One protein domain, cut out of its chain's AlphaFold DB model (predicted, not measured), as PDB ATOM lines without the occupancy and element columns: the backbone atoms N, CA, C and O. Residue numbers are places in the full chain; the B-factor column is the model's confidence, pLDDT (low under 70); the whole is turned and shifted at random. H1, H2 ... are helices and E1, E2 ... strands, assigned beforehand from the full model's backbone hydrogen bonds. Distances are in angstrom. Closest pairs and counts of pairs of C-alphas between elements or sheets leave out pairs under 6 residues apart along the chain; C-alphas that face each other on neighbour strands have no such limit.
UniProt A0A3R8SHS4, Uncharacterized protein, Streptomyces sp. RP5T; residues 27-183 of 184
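Overview. This is residues 27 to 183 of the 184 residues of an uncharacterized protein of Streptomyces sp. RP5T (UniProt A0A3R8SHS4). A small four-stranded sheet makes one end of an elongated body; the long helix H1 and the shorter H2 cover one of its faces, and the other face is bare of helices. H2 sits in the middle of the domain, between the sheet and H5, and H4 packs on H5 toward the other end, where the small H3 and the E5-E6 hairpin also lie. The printed part has 157 residues, with five named helices and six named strands in the order E1 H1 E2 E3 E4 H2 H3 H4 E5 E6 H5; the sheet is mixed, E1 E2 E4 E3, and the class is mixed, helices and strands. It is compact, with a radius of gyration of the C-alphas of 15.5 A, and spans 53 by 29 by 26 A.

Arrangement. Start at E1, residues 27 to 30, an edge strand parallel to E2, residues 66 to 72; look for N 29 and O 68, 3.0 A apart. E2 is parallel to E4, residues 86 to 89, with N 87 and O 69 at 2.9 A. E4 forms an antiparallel hairpin with E3, residues 79 to 81, with N 88 and O 80 at 2.9 A. H1, residues 38 to 61, is on the sheet at a height of 8.6 A, over E1 and E2 and along the strands. E1, H1 and E2 form a strand-helix-strand unit, two parallel neighbours joined through a helix, with a left-handed crossover. H2, residues 98 to 109, is on the same face, over E3, and stands up from the sheet, its line rising 46 degrees; together they make two layers, helices on one face of a sheet. H1 touches H2 at a steep tilt of 67 degrees, with the C-alphas of Ala 50 and Glu 98 closest at 4.3 A. H5, residues 166 to 182, is the hub: it touches H2 at a shallow tilt of 3 degrees, the same way, with C-alphas 106 and 176 closest at 6.5 A. It also touches H1, with C-alphas 58 and 173 closest at 5.9 A. H4, residues 130 to 140, touches H5 at a shallow tilt of 21 degrees, opposite ways, with C-alphas 132 and 178 closest at 4.7 A. H3, residues 115 to 119, is near H5. The hairpin of E5, residues 147 to 149, and E6, residues 152 to 154, has N 147 and O 154 at 2.7 A. In H1, H2, H3, H4 and H5 every O i to N i+4 pair is within hydrogen-bond range.

Along the chain. Find C-alpha 27 at (163.092, 136.791, 130.235), where E1 begins. H1 starts at C-alpha 38, (167.163, 161.930, 136.599), and runs 35.0 A; E2 covers 19.4 A and H2 16.5 A. After H4, 15.4 A long, H5 runs 24.5 A to C-alpha 182 at (175.353, 123.965, 115.683).

Size, cuts and confidence. The C-alphas of Asn 35 and Ser 142, the two farthest apart, are 54.6 A apart. The printed part has no cut; the link from E6 to H5 is long. No printed residue is under 70 in pLDDT.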
ATOM      1  N   THR A  27     163.675 135.894 129.233       98.38
ATOM      2  CA  THR A  27     163.092 136.791 130.235       98.38
ATOM      3  C   THR A  27     164.157 137.745 130.746       98.38
ATOM      4  O   THR A  27     165.351 137.444 130.695       98.38
ATOM      5  N   TRP A  28     163.752 138.917 131.233       98.75
ATOM      6  CA  TRP A  28     164.710 139.911 131.699       98.75
ATOM      7  C   TRP A  28     164.164 140.759 132.848       98.75
ATOM      8  O   TRP A  28     162.958 140.971 132.968       98.75
ATOM      9  N   THR A  29     165.072 141.259 133.681       98.69
ATOM     10  CA  THR A  29     164.783 142.259 134.717       98.69
ATOM     11  C   THR A  29     165.812 143.385 134.671       98.69
ATOM     12  O   THR A  29     166.946 143.170 134.247       98.69
ATOM     13  N   LEU A  30     165.419 144.590 135.098       98.75
ATOM     14  CA  LEU A  30     166.325 145.730 135.266       98.75
ATOM     15  C   LEU A  30     166.579 145.978 136.748       98.75
ATOM     16  O   LEU A  30     165.638 146.289 137.482       98.75
ATOM     17  N   GLU A  31     167.838 145.930 137.166       98.69
ATOM     18  CA  GLU A  31     168.232 146.417 138.484       98.69
ATOM     19  C   GLU A  31     168.084 147.942 138.540       98.69
ATOM     20  O   GLU A  31     168.589 148.681 137.688       98.69
ATOM     21  N   ARG A  32     167.360 148.420 139.555       98.00
ATOM     22  CA  ARG A  32     167.040 149.837 139.734       98.00
ATOM     23  C   ARG A  32     167.418 150.285 141.133       98.00
ATOM     24  O   ARG A  32     167.146 149.589 142.108       98.00
ATOM     25  N   ALA A  33     168.002 151.475 141.231       97.50
ATOM     26  CA  ALA A  33     168.155 152.149 142.512       97.50
ATOM     27  C   ALA A  33     166.773 152.445 143.120       97.50
ATOM     28  O   ALA A  33     165.835 152.782 142.395       97.50
ATOM     29  N   SER A  34     166.657 152.365 144.447       97.25
ATOM     30  CA  SER A  34     165.410 152.670 145.164       97.25
ATOM     31  C   SER A  34     164.972 154.130 145.002       97.25
ATOM     32  O   SER A  34     163.779 154.400 144.933       97.25
ATOM     33  N   ASN A  35     165.931 155.054 144.885       97.00
ATOM     34  CA  ASN A  35     165.709 156.483 144.659       97.00
ATOM     35  C   ASN A  35     166.544 156.952 143.453       97.00
ATOM     36  O   ASN A  35     167.667 157.426 143.638       97.00
ATOM     37  N   PRO A  36     166.057 156.769 142.214       97.56
ATOM     38  CA  PRO A  36     166.874 156.979 141.028       97.56
ATOM     39  C   PRO A  36     167.063 158.459 140.683       97.56
ATOM     40  O   PRO A  36     166.114 159.248 140.708       97.56
ATOM     41  N   THR A  37     168.274 158.831 140.271       98.50
ATOM     42  CA  THR A  37     168.567 160.161 139.713       98.50
ATOM     43  C   THR A  37     167.837 160.380 138.381       98.50
ATOM     44  O   THR A  37     167.386 159.431 137.739       98.50
ATOM     45  N   ALA A  38     167.743 161.630 137.914       98.25
ATOM     46  CA  ALA A  38     167.163 161.930 136.599       98.25
ATOM     47  C   ALA A  38     167.909 161.219 135.451       98.25
ATOM     48  O   ALA A  38     167.293 160.725 134.506       98.25
ATOM     49  N   ASP A  39     169.236 161.115 135.568       98.06
ATOM     50  CA  ASP A  39     170.075 160.356 134.644       98.06
ATOM     51  C   ASP A  39     169.681 158.869 134.626       98.06
ATOM     52  O   ASP A  39     169.348 158.335 133.563       98.06
ATOM     53  N   GLN A  40     169.604 158.236 135.802       98.56
ATOM     54  CA  GLN A  40     169.186 156.839 135.943       98.56
ATOM     55  C   GLN A  40     167.773 156.609 135.402       98.56
ATOM     56  O   GLN A  40     167.553 155.654 134.667       98.56
ATOM     57  N   GLN A  41     166.814 157.495 135.684       98.56
ATOM     58  CA  GLN A  41     165.449 157.388 135.153       98.56
ATOM     59  C   GLN A  41     165.425 157.427 133.614       98.56
ATOM     60  O   GLN A  41     164.744 156.615 132.978       98.56
ATOM     61  N   SER A  42     166.210 158.327 133.013       98.44
ATOM     62  CA  SER A  42     166.372 158.420 131.557       98.44
ATOM     63  C   SER A  42     167.004 157.152 130.974       98.44
ATOM     64  O   SER A  42     166.494 156.610 129.989       98.44
ATOM     65  N   ALA A  43     168.064 156.631 131.605       98.69
ATOM     66  CA  ALA A  43     168.697 155.375 131.200       98.69
ATOM     67  C   ALA A  43     167.713 154.206 131.285       98.69
ATOM     68  O   ALA A  43     167.496 153.495 130.306       98.69
ATOM     69  N   TYR A  44     167.049 154.046 132.430       98.75
ATOM     70  CA  TYR A  44     166.127 152.945 132.667       98.75
ATOM     71  C   TYR A  44     164.974 152.920 131.674       98.75
ATOM     72  O   TYR A  44     164.576 151.841 131.241       98.75
ATOM     73  N   THR A  45     164.444 154.082 131.294       98.75
ATOM     74  CA  THR A  45     163.375 154.177 130.292       98.75
ATOM     75  C   THR A  45     163.844 153.646 128.936       98.75
ATOM     76  O   THR A  45     163.169 152.817 128.325       98.75
ATOM     77  N   ARG A  46     165.034 154.063 128.492       98.81
ATOM     78  CA  ARG A  46     165.606 153.660 127.198       98.81
ATOM     79  C   ARG A  46     165.998 152.187 127.178       98.81
ATOM     80  O   ARG A  46     165.578 151.470 126.276       98.81
ATOM     81  N   ILE A  47     166.700 151.724 128.214       98.88
ATOM     82  CA  ILE A  47     167.065 150.311 128.390       98.88
ATOM     83  C   ILE A  47     165.807 149.440 128.402       98.88
ATOM     84  O   ILE A  47     165.769 148.418 127.728       98.88
ATOM     85  N   THR A  48     164.750 149.861 129.104       98.88
ATOM     86  CA  THR A  48     163.490 149.101 129.138       98.88
ATOM     87  C   THR A  48     162.862 148.982 127.757       98.88
ATOM     88  O   THR A  48     162.447 147.893 127.373       98.88
ATOM     89  N   SER A  49     162.828 150.069 126.981       98.81
ATOM     90  CA  SER A  49     162.318 150.027 125.607       98.81
ATOM     91  C   SER A  49     163.153 149.105 124.713       98.81
ATOM     92  O   SER A  49     162.587 148.306 123.969       98.81
ATOM     93  N   ALA A  50     164.481 149.198 124.796       98.88
ATOM     94  CA  ALA A  50     165.406 148.384 124.013       98.88
ATOM     95  C   ALA A  50     165.283 146.889 124.341       98.88
ATOM     96  O   ALA A  50     165.110 146.072 123.438       98.88
ATOM     97  N   MET A  51     165.304 146.538 125.630       98.88
ATOM     98  CA  MET A  51     165.188 145.154 126.092       98.88
ATOM     99  C   MET A  51     163.819 144.557 125.771       98.88
ATOM    100  O   MET A  51     163.755 143.418 125.324       98.88
ATOM    101  N   ASN A  52     162.730 145.320 125.927       98.88
ATOM    102  CA  ASN A  52     161.398 144.857 125.534       98.88
ATOM    103  C   ASN A  52     161.334 144.505 124.045       98.88
ATOM    104  O   ASN A  52     160.830 143.440 123.702       98.88
ATOM    105  N   ALA A  53     161.862 145.368 123.171       98.81
ATOM    106  CA  ALA A  53     161.872 145.117 121.733       98.81
ATOM    107  C   ALA A  53     162.733 143.892 121.373       98.81
ATOM    108  O   ALA A  53     162.263 142.992 120.676       98.81
ATOM    109  N   ALA A  54     163.953 143.812 121.911       98.88
ATOM    110  CA  ALA A  54     164.879 142.719 121.624       98.88
ATOM    111  C   ALA A  54     164.359 141.362 122.128       98.88
ATOM    112  O   ALA A  54     164.367 140.382 121.385       98.88
ATOM    113  N   VAL A  55     163.852 141.302 123.365       98.81
ATOM    114  CA  VAL A  55     163.299 140.070 123.948       98.81
ATOM    115  C   VAL A  55     162.022 139.641 123.235       98.81
ATOM    116  O   VAL A  55     161.867 138.457 122.945       98.81
ATOM    117  N   ALA A  56     161.132 140.578 122.885       98.69
ATOM    118  CA  ALA A  56     159.955 140.256 122.084       98.69
ATOM    119  C   ALA A  56     160.347 139.657 120.726       98.69
ATOM    120  O   ALA A  56     159.735 138.685 120.288       98.69
ATOM    121  N   ARG A  57     161.392 140.191 120.079       98.69
ATOM    122  CA  ARG A  57     161.886 139.660 118.805       98.69
ATOM    123  C   ARG A  57     162.485 138.263 118.952       98.69
ATOM    124  O   ARG A  57     162.124 137.393 118.165       98.69
ATOM    125  N   TYR A  58     163.341 138.037 119.953       98.62
ATOM    126  CA  TYR A  58     163.881 136.705 120.246       98.62
ATOM    127  C   TYR A  58     162.755 135.693 120.477       98.62
ATOM    128  O   TYR A  58     162.654 134.720 119.740       98.62
ATOM    129  N   ASN A  59     161.831 135.989 121.393       98.19
ATOM    130  CA  ASN A  59     160.731 135.083 121.736       98.19
ATOM    131  C   ASN A  59     159.742 134.838 120.583       98.19
ATOM    132  O   ASN A  59     159.021 133.846 120.597       98.19
ATOM    133  N   ASN A  60     159.664 135.737 119.600       98.19
ATOM    134  CA  ASN A  60     158.804 135.561 118.429       98.19
ATOM    135  C   ASN A  60     159.463 134.739 117.308       98.19
ATOM    136  O   ASN A  60     158.764 134.160 116.480       98.19
ATOM    137  N   LEU A  61     160.796 134.739 117.223       98.06
ATOM    138  CA  LEU A  61     161.530 134.185 116.079       98.06
ATOM    139  C   LEU A  61     162.404 132.981 116.414       98.06
ATOM    140  O   LEU A  61     162.924 132.367 115.482       98.06
ATOM    141  N   SER A  62     162.576 132.659 117.693       97.06
ATOM    142  CA  SER A  62     163.328 131.498 118.146       97.06
ATOM    143  C   SER A  62     162.678 130.824 119.352       97.06
ATOM    144  O   SER A  62     161.826 131.401 120.023       97.06
ATOM    145  N   ASP A  63     163.117 129.599 119.626       95.12
ATOM    146  CA  ASP A  63     162.772 128.834 120.833       95.12
ATOM    147  C   ASP A  63     163.944 128.850 121.836       95.12
ATOM    148  O   ASP A  63     164.337 127.829 122.401       95.12
ATOM    149  N   LEU A  64     164.611 130.006 121.975       97.00
ATOM    150  CA  LEU A  64     165.754 130.173 122.877       97.00
ATOM    151  C   LEU A  64     165.302 130.634 124.266       97.00
ATOM    152  O   LEU A  64     164.524 131.574 124.410       97.00
ATOM    153  N   GLY A  65     165.877 130.022 125.303       95.75
ATOM    154  CA  GLY A  65     165.625 130.372 126.700       95.75
ATOM    155  C   GLY A  65     166.839 130.982 127.395       95.75
ATOM    156  O   GLY A  65     167.938 130.431 127.339       95.75
ATOM    157  N   LYS A  66     166.636 132.095 128.107       96.94
ATOM    158  CA  LYS A  66     167.638 132.694 129.005       96.94
ATOM    159  C   LYS A  66     166.961 133.608 130.023       96.94
ATOM    160  O   LYS A  66     166.043 134.340 129.674       96.94
ATOM    161  N   SER A  67     167.435 133.615 131.264       98.06
ATOM    162  CA  SER A  67     167.061 134.644 132.241       98.06
ATOM    163  C   SER A  67     168.149 135.706 132.306       98.06
ATOM    164  O   SER A  67     169.317 135.375 132.514       98.06
ATOM    165  N   LEU A  68     167.760 136.963 132.100       98.75
ATOM    166  CA  LEU A  68     168.675 138.089 131.982       98.75
ATOM    167  C   LEU A  68     168.551 139.060 133.157       98.75
ATOM    168  O   LEU A  68     167.450 139.474 133.537       98.75
ATOM    169  N   THR A  69     169.699 139.491 133.666       98.81
ATOM    170  CA  THR A  69     169.809 140.568 134.654       98.81
ATOM    171  C   THR A  69     170.470 141.766 133.995       98.81
ATOM    172  O   THR A  69     171.648 141.724 133.644       98.81
ATOM    173  N   VAL A  70     169.712 142.841 133.814       98.88
ATOM    174  CA  VAL A  70     170.170 144.051 133.131       98.88
ATOM    175  C   VAL A  70     170.520 145.126 134.152       98.88
ATOM    176  O   VAL A  70     169.808 145.304 135.143       98.88
ATOM    177  N   ARG A  71     171.601 145.869 133.905       98.50
ATOM    178  CA  ARG A  71     172.079 146.957 134.769       98.50
ATOM    179  C   ARG A  71     172.398 148.209 133.965       98.50
ATOM    180  O   ARG A  71     172.825 148.131 132.816       98.50
ATOM    181  N   TYR A  72     172.245 149.358 134.611       98.69
ATOM    182  CA  TYR A  72     172.865 150.605 134.173       98.69
ATOM    183  C   TYR A  72     174.143 150.822 134.988       98.69
ATOM    184  O   TYR A  72     174.067 150.962 136.209       98.69
ATOM    185  N   ASP A  73     175.295 150.815 134.324       98.12
ATOM    186  CA  ASP A  73     176.619 150.878 134.945       98.12
ATOM    187  C   ASP A  73     177.507 151.845 134.155       98.12
ATOM    188  O   ASP A  73     178.002 151.530 133.076       98.12
ATOM    189  N   THR A  74     177.731 153.036 134.706       97.12
ATOM    190  CA  THR A  74     178.497 154.097 134.039       97.12
ATOM    191  C   THR A  74     179.994 153.800 133.924       97.12
ATOM    192  O   THR A  74     180.705 154.587 133.306       97.12
ATOM    193  N   SER A  75     180.493 152.710 134.524       96.56
ATOM    194  CA  SER A  75     181.875 152.250 134.320       96.56
ATOM    195  C   SER A  75     182.071 151.533 132.979       96.56
ATOM    196  O   SER A  75     183.206 151.372 132.529       96.56
ATOM    197  N   VAL A  76     180.976 151.135 132.324       96.38
ATOM    198  CA  VAL A  76     180.982 150.517 130.998       96.38
ATOM    199  C   VAL A  76     180.863 151.618 129.937       96.38
ATOM    200  O   VAL A  76     179.944 152.434 130.019       96.38
ATOM    201  N   PRO A  77     181.755 151.675 128.931       94.38
ATOM    202  CA  PRO A  77     181.685 152.705 127.892       94.38
ATOM    203  C   PRO A  77     180.444 152.601 126.993       94.38
ATOM    204  O   PRO A  77     179.895 153.623 126.589       94.38
ATOM    205  N   THR A  78     180.010 151.377 126.675       97.06
ATOM    206  CA  THR A  78     178.946 151.094 125.698       97.06
ATOM    207  C   THR A  78     177.888 150.162 126.291       97.06
ATOM    208  O   THR A  78     176.959 150.622 126.949       97.06
ATOM    209  N   ALA A  79     178.032 148.859 126.090       98.31
ATOM    210  CA  ALA A  79     177.293 147.792 126.729       98.31
ATOM    211  C   ALA A  79     178.159 146.521 126.722       98.31
ATOM    212  O   ALA A  79     179.096 146.427 125.929       98.31
ATOM    213  N   ASP A  80     177.877 145.583 127.624       98.06
ATOM    214  CA  ASP A  80     178.498 144.257 127.612       98.06
ATOM    215  C   ASP A  80     177.558 143.181 128.165       98.06
ATOM    216  O   ASP A  80     176.935 143.350 129.219       98.06
ATOM    217  N   GLY A  81     177.466 142.070 127.440       97.88
ATOM    218  CA  GLY A  81     176.770 140.848 127.815       97.88
ATOM    219  C   GLY A  81     177.735 139.764 128.292       97.88
ATOM    220  O   GLY A  81     178.781 139.510 127.695       97.88
ATOM    221  N   ASN A  82     177.366 139.071 129.365       97.56
ATOM    222  CA  ASN A  82     178.121 137.949 129.910       97.56
ATOM    223  C   ASN A  82     177.312 136.651 129.819       97.56
ATOM    224  O   ASN A  82     176.099 136.641 130.039       97.56
ATOM    225  N   ILE A  83     177.989 135.526 129.575       96.94
ATOM    226  CA  ILE A  83     177.360 134.201 129.462       96.94
ATOM    227  C   ILE A  83     176.538 133.802 130.698       96.94
ATOM    228  O   ILE A  83     175.618 132.990 130.599       96.94
ATOM    229  N   ASN A  84     176.803 134.398 131.863       97.44
ATOM    230  CA  ASN A  84     176.000 134.196 133.069       97.44
ATOM    231  C   ASN A  84     174.596 134.842 133.019       97.44
ATOM    232  O   ASN A  84     173.827 134.663 133.959       97.44
ATOM    233  N   GLY A  85     174.252 135.572 131.950       98.00
ATOM    234  CA  GLY A  85     172.964 136.256 131.780       98.00
ATOM    235  C   GLY A  85     172.961 137.726 132.211       98.00
ATOM    236  O   GLY A  85     171.912 138.362 132.183       98.00
ATOM    237  N   THR A  86     174.102 138.291 132.604       98.56
ATOM    238  CA  THR A  86     174.192 139.722 132.933       98.56
ATOM    239  C   THR A  86     174.394 140.550 131.671       98.56
ATOM    240  O   THR A  86     175.248 140.212 130.856       98.56
ATOM    241  N   ILE A  87     173.658 141.653 131.540       98.88
ATOM    242  CA  ILE A  87     173.899 142.692 130.531       98.88
ATOM    243  C   ILE A  87     174.058 144.031 131.244       98.88
ATOM    244  O   ILE A  87     173.237 144.398 132.088       98.88
ATOM    245  N   ARG A  88     175.093 144.791 130.902       98.81
ATOM    246  CA  ARG A  88     175.289 146.153 131.407       98.81
ATOM    247  C   ARG A  88     175.193 147.142 130.262       98.81
ATOM    248  O   ARG A  88     175.742 146.895 129.200       98.81
ATOM    249  N   PHE A  89     174.520 148.260 130.498       98.88
ATOM    250  CA  PHE A  89     174.519 149.418 129.611       98.88
ATOM    251  C   PHE A  89     175.249 150.580 130.284       98.88
ATOM    252  O   PHE A  89     174.988 150.896 131.448       98.88
ATOM    253  N   GLY A  90     176.134 151.210 129.522       98.44
ATOM    254  CA  GLY A  90     176.926 152.373 129.887       98.44
ATOM    255  C   GLY A  90     176.151 153.684 129.883       98.44
ATOM    256  O   GLY A  90     174.939 153.724 129.665       98.44
ATOM    257  N   SER A  91     176.864 154.789 130.103       97.56
ATOM    258  CA  SER A  91     176.282 156.138 130.148       97.56
ATOM    259  C   SER A  91     175.835 156.668 128.779       97.56
ATOM    260  O   SER A  91     174.958 157.533 128.713       97.56
ATOM    261  N   ASP A  92     176.361 156.151 127.674       97.62
ATOM    262  CA  ASP A  92     175.990 156.632 126.346       97.62
ATOM    263  C   ASP A  92     174.608 156.106 125.910       97.62
ATOM    264  O   ASP A  92     174.374 154.912 125.706       97.62
ATOM    265  N   ARG A  93     173.660 157.036 125.731       97.56
ATOM    266  CA  ARG A  93     172.285 156.732 125.308       97.56
ATOM    267  C   ARG A  93     172.201 156.195 123.882       97.56
ATOM    268  O   ARG A  93     171.212 155.533 123.575       97.56
ATOM    269  N   GLY A  94     173.213 156.440 123.048       97.56
ATOM    270  CA  GLY A  94     173.328 155.881 121.702       97.56
ATOM    271  C   GLY A  94     173.452 154.356 121.683       97.56
ATOM    272  O   GLY A  94     173.124 153.739 120.677       97.56
ATOM    273  N   TYR A  95     173.840 153.736 122.804       98.31
ATOM    274  CA  TYR A  95     173.901 152.279 122.942       98.31
ATOM    275  C   TYR A  95     172.667 151.679 123.619       98.31
ATOM    276  O   TYR A  95     172.549 150.462 123.680       98.31
ATOM    277  N   MET A  96     171.699 152.475 124.075       98.62
ATOM    278  CA  MET A  96     170.455 151.966 124.670       98.62
ATOM    279  C   MET A  96     169.383 151.739 123.595       98.62
ATOM    280  O   MET A  96     168.285 152.298 123.664       98.62
ATOM    281  N   THR A  97     169.733 150.959 122.572       98.75
ATOM    282  CA  THR A  97     168.914 150.675 121.386       98.75
ATOM    283  C   THR A  97     168.577 149.189 121.296       98.75
ATOM    284  O   THR A  97     169.255 148.348 121.889       98.75
ATOM    285  N   GLU A  98     167.529 148.848 120.538       98.81
ATOM    286  CA  GLU A  98     167.187 147.447 120.248       98.81
ATOM    287  C   GLU A  98     168.373 146.708 119.612       98.81
ATOM    288  O   GLU A  98     168.652 145.572 119.982       98.81
ATOM    289  N   ARG A  99     169.106 147.370 118.707       98.75
ATOM    290  CA  ARG A  99     170.311 146.837 118.060       98.75
ATOM    291  C   ARG A  99     171.337 146.365 119.087       98.75
ATOM    292  O   ARG A  99     171.747 145.210 119.026       98.75
ATOM    293  N   THR A 100     171.721 147.225 120.036       98.88
ATOM    294  CA  THR A 100     172.657 146.835 121.103       98.88
ATOM    295  C   THR A 100     172.082 145.710 121.950       98.88
ATOM    296  O   THR A 100     172.770 144.738 122.215       98.88
ATOM    297  N   ALA A 101     170.811 145.799 122.353       98.94
ATOM    298  CA  ALA A 101     170.205 144.772 123.194       98.94
ATOM    299  C   ALA A 101     170.194 143.389 122.515       98.94
ATOM    300  O   ALA A 101     170.517 142.400 123.165       98.94
ATOM    301  N   LEU A 102     169.887 143.307 121.216       98.94
ATOM    302  CA  LEU A 102     169.968 142.056 120.450       98.94
ATOM    303  C   LEU A 102     171.390 141.477 120.465       98.94
ATOM    304  O   LEU A 102     171.561 140.290 120.750       98.94
ATOM    305  N   HIS A 103     172.383 142.335 120.216       98.88
ATOM    306  CA  HIS A 103     173.801 141.984 120.223       98.88
ATOM    307  C   HIS A 103     174.261 141.454 121.589       98.88
ATOM    308  O   HIS A 103     174.795 140.348 121.677       98.88
ATOM    309  N   GLU A 104     173.973 142.173 122.676       98.81
ATOM    310  CA  GLU A 104     174.373 141.732 124.015       98.81
ATOM    311  C   GLU A 104     173.662 140.442 124.436       98.81
ATOM    312  O   GLU A 104     174.277 139.573 125.053       98.81
ATOM    313  N   ILE A 105     172.389 140.253 124.062       98.94
ATOM    314  CA  ILE A 105     171.686 138.985 124.306       98.94
ATOM    315  C   ILE A 105     172.425 137.824 123.623       98.94
ATOM    316  O   ILE A 105     172.599 136.779 124.254       98.94
ATOM    317  N   ALA A 106     172.935 138.001 122.400       98.81
ATOM    318  CA  ALA A 106     173.722 136.971 121.717       98.81
ATOM    319  C   ALA A 106     174.983 136.580 122.513       98.81
ATOM    320  O   ALA A 106     175.287 135.388 122.643       98.81
ATOM    321  N   HIS A 107     175.669 137.550 123.129       98.75
ATOM    322  CA  HIS A 107     176.798 137.273 124.023       98.75
ATOM    323  C   HIS A 107     176.398 136.480 125.269       98.75
ATOM    324  O   HIS A 107     177.133 135.583 125.693       98.75
ATOM    325  N   THR A 108     175.217 136.748 125.838       98.75
ATOM    326  CA  THR A 108     174.699 135.957 126.969       98.75
ATOM    327  C   THR A 108     174.309 134.530 126.578       98.75
ATOM    328  O   THR A 108     174.327 133.633 127.427       98.75
ATOM    329  N   ILE A 109     173.951 134.306 125.311       98.56
ATOM    330  CA  ILE A 109     173.612 132.984 124.768       98.56
ATOM    331  C   ILE A 109     174.881 132.159 124.535       98.56
ATOM    332  O   ILE A 109     174.885 130.971 124.838       98.56
ATOM    333  N   GLY A 110     175.965 132.785 124.074       98.25
ATOM    334  CA  GLY A 110     177.259 132.113 123.919       98.25
ATOM    335  C   GLY A 110     178.173 132.703 122.847       98.25
ATOM    336  O   GLY A 110     179.343 132.331 122.769       98.25
ATOM    337  N   VAL A 111     177.681 133.642 122.029       98.62
ATOM    338  CA  VAL A 111     178.493 134.305 120.999       98.62
ATOM    339  C   VAL A 111     179.698 134.975 121.663       98.62
ATOM    340  O   VAL A 111     179.549 135.775 122.580       98.62
ATOM    341  N   GLY A 112     180.905 134.606 121.244       97.69
ATOM    342  CA  GLY A 112     182.155 135.133 121.794       97.69
ATOM    343  C   GLY A 112     182.540 134.658 123.196       97.69
ATOM    344  O   GLY A 112     183.660 134.929 123.624       97.69
ATOM    345  N   THR A 113     181.663 133.948 123.909       95.62
ATOM    346  CA  THR A 113     181.837 133.655 125.342       95.62
ATOM    347  C   THR A 113     181.836 132.164 125.672       95.62
ATOM    348  O   THR A 113     182.380 131.778 126.708       95.62
ATOM    349  N   SER A 114     181.256 131.314 124.822       97.38
ATOM    350  CA  SER A 114     181.123 129.881 125.088       97.38
ATOM    351  C   SER A 114     182.296 129.042 124.563       97.38
ATOM    352  O   SER A 114     183.096 129.455 123.718       97.38
ATOM    353  N   ALA A 115     182.385 127.799 125.045       97.12
ATOM    354  CA  ALA A 115     183.287 126.808 124.464       97.12
ATOM    355  C   ALA A 115     182.869 126.449 123.027       97.12
ATOM    356  O   ALA A 115     183.733 126.351 122.157       97.12
ATOM    357  N   GLY A 116     181.557 126.347 122.771       97.81
ATOM    358  CA  GLY A 116     180.990 126.114 121.442       97.81
ATOM    359  C   GLY A 116     181.439 127.159 120.427       97.81
ATOM    360  O   GLY A 116     181.881 126.811 119.332       97.81
ATOM    361  N   TRP A 117     181.475 128.434 120.830       97.94
ATOM    362  CA  TRP A 117     182.019 129.512 120.008       97.94
ATOM    363  C   TRP A 117     183.439 129.204 119.524       97.94
ATOM    364  O   TRP A 117     183.741 129.284 118.332       97.94
ATOM    365  N   SER A 118     184.312 128.816 120.453       96.50
ATOM    366  CA  SER A 118     185.711 128.508 120.150       96.50
ATOM    367  C   SER A 118     185.845 127.252 119.283       96.50
ATOM    368  O   SER A 118     186.608 127.256 118.317       96.50
ATOM    369  N   SER A 119     185.078 126.203 119.586       97.00
ATOM    370  CA  SER A 119     185.086 124.934 118.848       97.00
ATOM    371  C   SER A 119     184.602 125.068 117.403       97.00
ATOM    372  O   SER A 119     185.076 124.340 116.533       97.00
ATOM    373  N   HIS A 120     183.720 126.029 117.123       97.12
ATOM    374  CA  HIS A 120     183.159 126.266 115.792       97.12
ATOM    375  C   HIS A 120     183.841 127.402 115.018       97.12
ATOM    376  O   HIS A 120     183.261 127.983 114.102       97.12
ATOM    377  N   GLY A 121     185.097 127.714 115.346       95.19
ATOM    378  CA  GLY A 121     185.897 128.669 114.574       95.19
ATOM    379  C   GLY A 121     185.573 130.134 114.863       95.19
ATOM    380  O   GLY A 121     185.943 131.010 114.084       95.19
ATOM    381  N   GLY A 122     184.941 130.441 115.996       95.12
ATOM    382  CA  GLY A 122     184.612 131.803 116.421       95.12
ATOM    383  C   GLY A 122     185.809 132.766 116.505       95.12
ATOM    384  O   GLY A 122     185.664 133.971 116.326       95.12
ATOM    385  N   ASN A 123     187.018 132.233 116.703       93.38
ATOM    386  CA  ASN A 123     188.265 133.009 116.728       93.38
ATOM    387  C   ASN A 123     189.152 132.767 115.493       93.38
ATOM    388  O   ASN A 123     190.261 133.288 115.416       93.38
ATOM    389  N   SER A 124     188.683 131.960 114.538       90.06
ATOM    390  CA  SER A 124     189.465 131.477 113.392       90.06
ATOM    391  C   SER A 124     189.103 132.166 112.072       90.06
ATOM    392  O   SER A 124     189.666 131.821 111.036       90.06
ATOM    393  N   GLY A 125     188.177 133.131 112.089       93.94
ATOM    394  CA  GLY A 125     187.801 133.933 110.920       93.94
ATOM    395  C   GLY A 125     186.527 133.477 110.207       93.94
ATOM    396  O   GLY A 125     185.976 134.225 109.401       93.94
ATOM    397  N   THR A 126     186.035 132.261 110.450       97.19
ATOM    398  CA  THR A 126     184.796 131.750 109.842       97.19
ATOM    399  C   THR A 126     184.143 130.704 110.740       97.19
ATOM    400  O   THR A 126     184.810 129.775 111.194       97.19
ATOM    401  N   TRP A 127     182.831 130.831 110.941       98.31
ATOM    402  CA  TRP A 127     182.006 129.837 111.623       98.31
ATOM    403  C   TRP A 127     181.944 128.535 110.821       98.31
ATOM    404  O   TRP A 127     181.685 128.552 109.615       98.31
ATOM    405  N   THR A 128     182.150 127.397 111.481       97.88
ATOM    406  CA  THR A 128     182.171 126.075 110.831       97.88
ATOM    407  C   THR A 128     180.881 125.277 111.012       97.88
ATOM    408  O   THR A 128     180.733 124.219 110.401       97.88
ATOM    409  N   GLY A 129     179.938 125.768 111.820       98.12
ATOM    410  CA  GLY A 129     178.639 125.128 112.010       98.12
ATOM    411  C   GLY A 129     177.777 125.163 110.743       98.12
ATOM    412  O   GLY A 129     177.772 126.141 109.985       98.12
ATOM    413  N   ALA A 130     177.082 124.059 110.478       98.38
ATOM    414  CA  ALA A 130     176.381 123.832 109.220       98.38
ATOM    415  C   ALA A 130     175.058 124.605 109.133       98.38
ATOM    416  O   ALA A 130     174.721 125.103 108.058       98.38
ATOM    417  N   GLN A 131     174.327 124.724 110.243       98.69
ATOM    418  CA  GLN A 131     173.005 125.346 110.292       98.69
ATOM    419  C   GLN A 131     173.110 126.850 110.044       98.69
ATOM    420  O   GLN A 131     172.471 127.372 109.128       98.69
ATOM    421  N   ALA A 132     173.963 127.549 110.800       98.56
ATOM    422  CA  ALA A 132     174.115 128.992 110.642       98.56
ATOM    423  C   ALA A 132     174.726 129.351 109.275       98.56
ATOM    424  O   ALA A 132     174.292 130.301 108.619       98.56
ATOM    425  N   THR A 133     175.671 128.537 108.787       98.44
ATOM    426  CA  THR A 133     176.266 128.711 107.452       98.44
ATOM    427  C   THR A 133     175.241 128.519 106.334       98.44
ATOM    428  O   THR A 133     175.218 129.298 105.379       98.44
ATOM    429  N   ALA A 134     174.380 127.500 106.421       98.62
ATOM    430  CA  ALA A 134     173.324 127.285 105.433       98.62
ATOM    431  C   ALA A 134     172.339 128.461 105.403       98.62
ATOM    432  O   ALA A 134     171.961 128.920 104.325       98.62
ATOM    433  N   LEU A 135     171.988 128.992 106.576       98.50
ATOM    434  CA  LEU A 135     171.060 130.107 106.696       98.50
ATOM    435  C   LEU A 135     171.618 131.396 106.073       98.50
ATOM    436  O   LEU A 135     170.924 132.060 105.305       98.50
ATOM    437  N   VAL A 136     172.892 131.719 106.317       98.56
ATOM    438  CA  VAL A 136     173.516 132.902 105.700       98.56
ATOM    439  C   VAL A 136     173.584 132.770 104.175       98.56
ATOM    440  O   VAL A 136     173.347 133.736 103.453       98.56
ATOM    441  N   ARG A 137     173.814 131.554 103.661       98.62
ATOM    442  CA  ARG A 137     173.808 131.280 102.216       98.62
ATOM    443  C   ARG A 137     172.426 131.386 101.590       98.62
ATOM    444  O   ARG A 137     172.309 131.781 100.434       98.62
ATOM    445  N   GLN A 138     171.381 131.056 102.341       98.56
ATOM    446  CA  GLN A 138     170.006 131.279 101.903       98.56
ATOM    447  C   GLN A 138     169.699 132.776 101.764       98.56
ATOM    448  O   GLN A 138     168.963 133.169 100.863       98.56
ATOM    449  N   TYR A 139     170.249 133.604 102.650       98.31
ATOM    450  CA  TYR A 139     170.011 135.045 102.652       98.31
ATOM    451  C   TYR A 139     170.812 135.797 101.594       98.31
ATOM    452  O   TYR A 139     170.248 136.665 100.926       98.31
ATOM    453  N   ASP A 140     172.092 135.452 101.443       98.19
ATOM    454  CA  ASP A 140     173.070 136.286 100.733       98.19
ATOM    455  C   ASP A 140     173.708 135.571  99.530       98.19
ATOM    456  O   ASP A 140     174.565 136.127  98.844       98.19
ATOM    457  N   GLY A 141     173.280 134.338  99.245       98.38
ATOM    458  CA  GLY A 141     173.737 133.531  98.117       98.38
ATOM    459  C   GLY A 141     174.675 132.388  98.509       98.38
ATOM    460  O   GLY A 141     175.296 132.370  99.570       98.38
ATOM    461  N   SER A 142     174.808 131.403  97.619       97.38
ATOM    462  CA  SER A 142     175.470 130.118  97.899       97.38
ATOM    463  C   SER A 142     176.943 130.218  98.315       97.38
ATOM    464  O   SER A 142     177.441 129.328  99.005       97.38
ATOM    465  N   SER A 143     177.641 131.290  97.933       97.38
ATOM    466  CA  SER A 143     179.039 131.542  98.294       97.38
ATOM    467  C   SER A 143     179.220 132.295  99.615       97.38
ATOM    468  O   SER A 143     180.361 132.501 100.031       97.38
ATOM    469  N   ALA A 144     178.134 132.732 100.262       98.06
ATOM    470  CA  ALA A 144     178.212 133.493 101.500       98.06
ATOM    471  C   ALA A 144     178.840 132.670 102.638       98.06
ATOM    472  O   ALA A 144     178.770 131.432 102.682       98.06
ATOM    473  N   LYS A 145     179.481 133.392 103.559       97.44
ATOM    474  CA  LYS A 145     180.152 132.856 104.742       97.44
ATOM    475  C   LYS A 145     179.711 133.641 105.966       97.44
ATOM    476  O   LYS A 145     179.459 134.839 105.866       97.44
ATOM    477  N   LEU A 146     179.668 132.959 107.105       98.38
ATOM    478  CA  LEU A 146     179.508 133.590 108.404       98.38
ATOM    479  C   LEU A 146     180.909 133.815 108.984       98.38
ATOM    480  O   LEU A 146     181.543 132.893 109.493       98.38
ATOM    481  N   SER A 147     181.426 135.022 108.804       98.38
ATOM    482  CA  SER A 147     182.716 135.457 109.331       98.38
ATOM    483  C   SER A 147     182.638 135.638 110.843       98.38
ATOM    484  O   SER A 147     181.614 136.066 111.369       98.38
ATOM    485  N   THR A 148     183.730 135.351 111.541       98.50
ATOM    486  CA  THR A 148     183.811 135.417 113.007       98.50
ATOM    487  C   THR A 148     185.132 136.035 113.448       98.50
ATOM    488  O   THR A 148     186.145 135.913 112.757       98.50
ATOM    489  N   GLY A 149     185.151 136.702 114.599       97.00
ATOM    490  CA  GLY A 149     186.384 137.214 115.188       97.00
ATOM    491  C   GLY A 149     186.153 138.172 116.348       97.00
ATOM    492  O   GLY A 149     185.177 138.917 116.372       97.00
ATOM    493  N   GLY A 150     187.067 138.160 117.323       93.44
ATOM    494  CA  GLY A 150     187.039 139.091 118.459       93.44
ATOM    495  C   GLY A 150     185.757 139.024 119.293       93.44
ATOM    496  O   GLY A 150     185.350 140.039 119.840       93.44
ATOM    497  N   GLY A 151     185.108 137.858 119.336       96.62
ATOM    498  CA  GLY A 151     183.821 137.656 120.002       96.62
ATOM    499  C   GLY A 151     182.587 137.965 119.151       96.62
ATOM    500  O   GLY A 151     181.478 137.728 119.607       96.62
ATOM    501  N   HIS A 152     182.759 138.426 117.915       98.12
ATOM    502  CA  HIS A 152     181.683 138.895 117.046       98.12
ATOM    503  C   HIS A 152     181.559 138.061 115.773       98.12
ATOM    504  O   HIS A 152     182.492 137.353 115.381       98.12
ATOM    505  N   PHE A 153     180.415 138.173 115.095       98.81
ATOM    506  CA  PHE A 153     180.195 137.569 113.784       98.81
ATOM    507  C   PHE A 153     179.639 138.569 112.767       98.81
ATOM    508  O   PHE A 153     179.066 139.603 113.114       98.81
ATOM    509  N   TRP A 154     179.805 138.240 111.490       98.50
ATOM    510  CA  TRP A 154     179.273 138.984 110.353       98.50
ATOM    511  C   TRP A 154     178.893 138.014 109.231       98.50
ATOM    512  O   TRP A 154     179.573 137.005 109.054       98.50
ATOM    513  N   PRO A 155     177.891 138.323 108.398       98.06
ATOM    514  CA  PRO A 155     176.943 139.431 108.522       98.06
ATOM    515  C   PRO A 155     175.935 139.220 109.667       98.06
ATOM    516  O   PRO A 155     175.880 138.153 110.272       98.06
ATOM    517  N   TYR A 156     175.127 140.248 109.950       98.75
ATOM    518  CA  TYR A 156     174.022 140.220 110.926       98.75
ATOM    519  C   TYR A 156     174.421 140.075 112.402       98.75
ATOM    520  O   TYR A 156     173.565 139.787 113.233       98.75
ATOM    521  N   GLY A 157     175.683 140.327 112.762       98.50
ATOM    522  CA  GLY A 157     176.109 140.401 114.168       98.50
ATOM    523  C   GLY A 157     175.592 141.628 114.916       98.50
ATOM    524  O   GLY A 157     175.570 141.615 116.142       98.50
ATOM    525  N   LEU A 158     175.125 142.657 114.191       98.75
ATOM    526  CA  LEU A 158     174.627 143.918 114.758       98.75
ATOM    527  C   LEU A 158     175.669 144.610 115.657       98.75
ATOM    528  O   LEU A 158     175.358 145.108 116.737       98.75
ATOM    529  N   ASN A 159     176.915 144.629 115.195       98.25
ATOM    530  CA  ASN A 159     178.079 145.179 115.886       98.25
ATOM    531  C   ASN A 159     178.080 146.717 115.860       98.25
ATOM    532  O   ASN A 159     178.605 147.363 116.764       98.25
ATOM    533  N   TYR A 160     177.464 147.310 114.837       97.31
ATOM    534  CA  TYR A 160     177.325 148.752 114.667       97.31
ATOM    535  C   TYR A 160     175.871 149.152 114.400       97.31
ATOM    536  O   TYR A 160     175.085 148.396 113.832       97.31
ATOM    537  N   GLU A 161     175.504 150.382 114.775       95.50
ATOM    538  CA  GLU A 161     174.128 150.879 114.613       95.50
ATOM    539  C   GLU A 161     173.685 150.924 113.141       95.50
ATOM    540  O   GLU A 161     172.533 150.642 112.831       95.50
ATOM    541  N   ASN A 162     174.605 151.199 112.213       97.19
ATOM    542  CA  ASN A 162     174.321 151.216 110.775       97.19
ATOM    543  C   ASN A 162     174.073 149.821 110.165       97.19
ATOM    544  O   ASN A 162     173.657 149.742 109.012       97.19
ATOM    545  N   GLU A 163     174.304 148.734 110.908       98.25
ATOM    546  CA  GLU A 163     173.923 147.376 110.498       98.25
ATOM    547  C   GLU A 163     172.447 147.073 110.809       98.25
ATOM    548  O   GLU A 163     171.909 146.057 110.357       98.25
ATOM    549  N   PHE A 164     171.771 147.936 111.578       98.44
ATOM    550  CA  PHE A 164     170.389 147.710 111.973       98.44
ATOM    551  C   PHE A 164     169.397 147.986 110.845       98.44
ATOM    552  O   PHE A 164     169.348 149.051 110.234       98.44
ATOM    553  N   SER A 165     168.517 147.016 110.642       98.62
ATOM    554  CA  SER A 165     167.242 147.140 109.943       98.62
ATOM    555  C   SER A 165     166.311 146.065 110.497       98.62
ATOM    556  O   SER A 165     166.791 145.092 111.082       98.62
ATOM    557  N   SER A 166     164.996 146.171 110.289       98.44
ATOM    558  CA  SER A 166     164.066 145.124 110.747       98.44
ATOM    559  C   SER A 166     164.425 143.746 110.173       98.44
ATOM    560  O   SER A 166     164.435 142.762 110.903       98.44
ATOM    561  N   THR A 167     164.830 143.687 108.899       98.62
ATOM    562  CA  THR A 167     165.304 142.450 108.262       98.62
ATOM    563  C   THR A 167     166.595 141.933 108.898       98.62
ATOM    564  O   THR A 167     166.703 140.740 109.167       98.62
ATOM    565  N   ALA A 168     167.583 142.801 109.145       98.75
ATOM    566  CA  ALA A 168     168.839 142.387 109.771       98.75
ATOM    567  C   ALA A 168     168.630 141.914 111.218       98.75
ATOM    568  O   ALA A 168     169.244 140.932 111.625       98.75
ATOM    569  N   ALA A 169     167.724 142.554 111.961       98.88
ATOM    570  CA  ALA A 169     167.353 142.166 113.317       98.88
ATOM    571  C   ALA A 169     166.689 140.779 113.366       98.88
ATOM    572  O   ALA A 169     167.036 139.958 114.212       98.88
ATOM    573  N   ASP A 170     165.792 140.475 112.424       98.88
ATOM    574  CA  ASP A 170     165.186 139.140 112.316       98.88
ATOM    575  C   ASP A 170     166.221 138.074 111.946       98.88
ATOM    576  O   ASP A 170     166.236 136.973 112.504       98.88
ATOM    577  N   ARG A 171     167.106 138.401 110.996       98.88
ATOM    578  CA  ARG A 171     168.180 137.501 110.564       98.88
ATOM    579  C   ARG A 171     169.174 137.235 111.689       98.88
ATOM    580  O   ARG A 171     169.571 136.084 111.838       98.88
ATOM    581  N   HIS A 172     169.508 138.242 112.496       98.94
ATOM    582  CA  HIS A 172     170.354 138.099 113.681       98.94
ATOM    583  C   HIS A 172     169.817 137.016 114.620       98.94
ATOM    584  O   HIS A 172     170.519 136.045 114.889       98.94
ATOM    585  N   VAL A 173     168.550 137.121 115.043       98.88
ATOM    586  CA  VAL A 173     167.934 136.149 115.963       98.88
ATOM    587  C   VAL A 173     167.985 134.730 115.398       98.88
ATOM    588  O   VAL A 173     168.403 133.798 116.086       98.88
ATOM    589  N   ARG A 174     167.609 134.558 114.126       98.88
ATOM    590  CA  ARG A 174     167.605 133.236 113.479       98.88
ATOM    591  C   ARG A 174     169.010 132.661 113.305       98.88
ATOM    592  O   ARG A 174     169.182 131.449 113.398       98.88
ATOM    593  N   ILE A 175     170.010 133.507 113.053       98.88
ATOM    594  CA  ILE A 175     171.410 133.079 112.971       98.88
ATOM    595  C   ILE A 175     171.912 132.644 114.343       98.88
ATOM    596  O   ILE A 175     172.467 131.556 114.436       98.88
ATOM    597  N   VAL A 176     171.664 133.416 115.406       98.88
ATOM    598  CA  VAL A 176     172.055 133.033 116.774       98.88
ATOM    599  C   VAL A 176     171.401 131.708 117.175       98.88
ATOM    600  O   VAL A 176     172.075 130.820 117.687       98.88
ATOM    601  N   GLU A 177     170.118 131.512 116.866       98.75
ATOM    602  CA  GLU A 177     169.439 130.232 117.096       98.75
ATOM    603  C   GLU A 177     170.064 129.079 116.292       98.75
ATOM    604  O   GLU A 177     170.271 127.986 116.819       98.75
ATOM    605  N   ALA A 178     170.406 129.304 115.023       98.75
ATOM    606  CA  ALA A 178     171.090 128.304 114.210       98.75
ATOM    607  C   ALA A 178     172.494 127.979 114.751       98.75
ATOM    608  O   ALA A 178     172.884 126.816 114.743       98.75
ATOM    609  N   MET A 179     173.218 128.967 115.283       98.81
ATOM    610  CA  MET A 179     174.501 128.746 115.953       98.81
ATOM    611  C   MET A 179     174.329 127.898 117.220       98.81
ATOM    612  O   MET A 179     175.108 126.976 117.436       98.81
ATOM    613  N   VAL A 180     173.280 128.128 118.018       98.62
ATOM    614  CA  VAL A 180     172.937 127.249 119.155       98.62
ATOM    615  C   VAL A 180     172.680 125.815 118.690       98.62
ATOM    616  O   VAL A 180     173.201 124.877 119.285       98.62
ATOM    617  N   ARG A 181     171.956 125.621 117.579       98.44
ATOM    618  CA  ARG A 181     171.751 124.282 116.990       98.44
ATOM    619  C   ARG A 181     173.036 123.643 116.458       98.44
ATOM    620  O   ARG A 181     173.106 122.418 116.395       98.44
ATOM    621  N   ASP A 182     174.025 124.446 116.076       98.38
ATOM    622  CA  ASP A 182     175.353 123.965 115.683       98.38
ATOM    623  C   ASP A 182     176.201 123.513 116.881       98.38
ATOM    624  O   ASP A 182     177.163 122.779 116.674       98.38
ATOM    625  N   GLY A 183     175.836 123.899 118.109       97.81
ATOM    626  CA  GLY A 183     176.589 123.593 119.327       97.81
ATOM    627  C   GLY A 183     177.328 124.789 119.927       97.81
ATOM    628  O   GLY A 183     178.378 124.592 120.541       97.81
TER     629      GLY A 183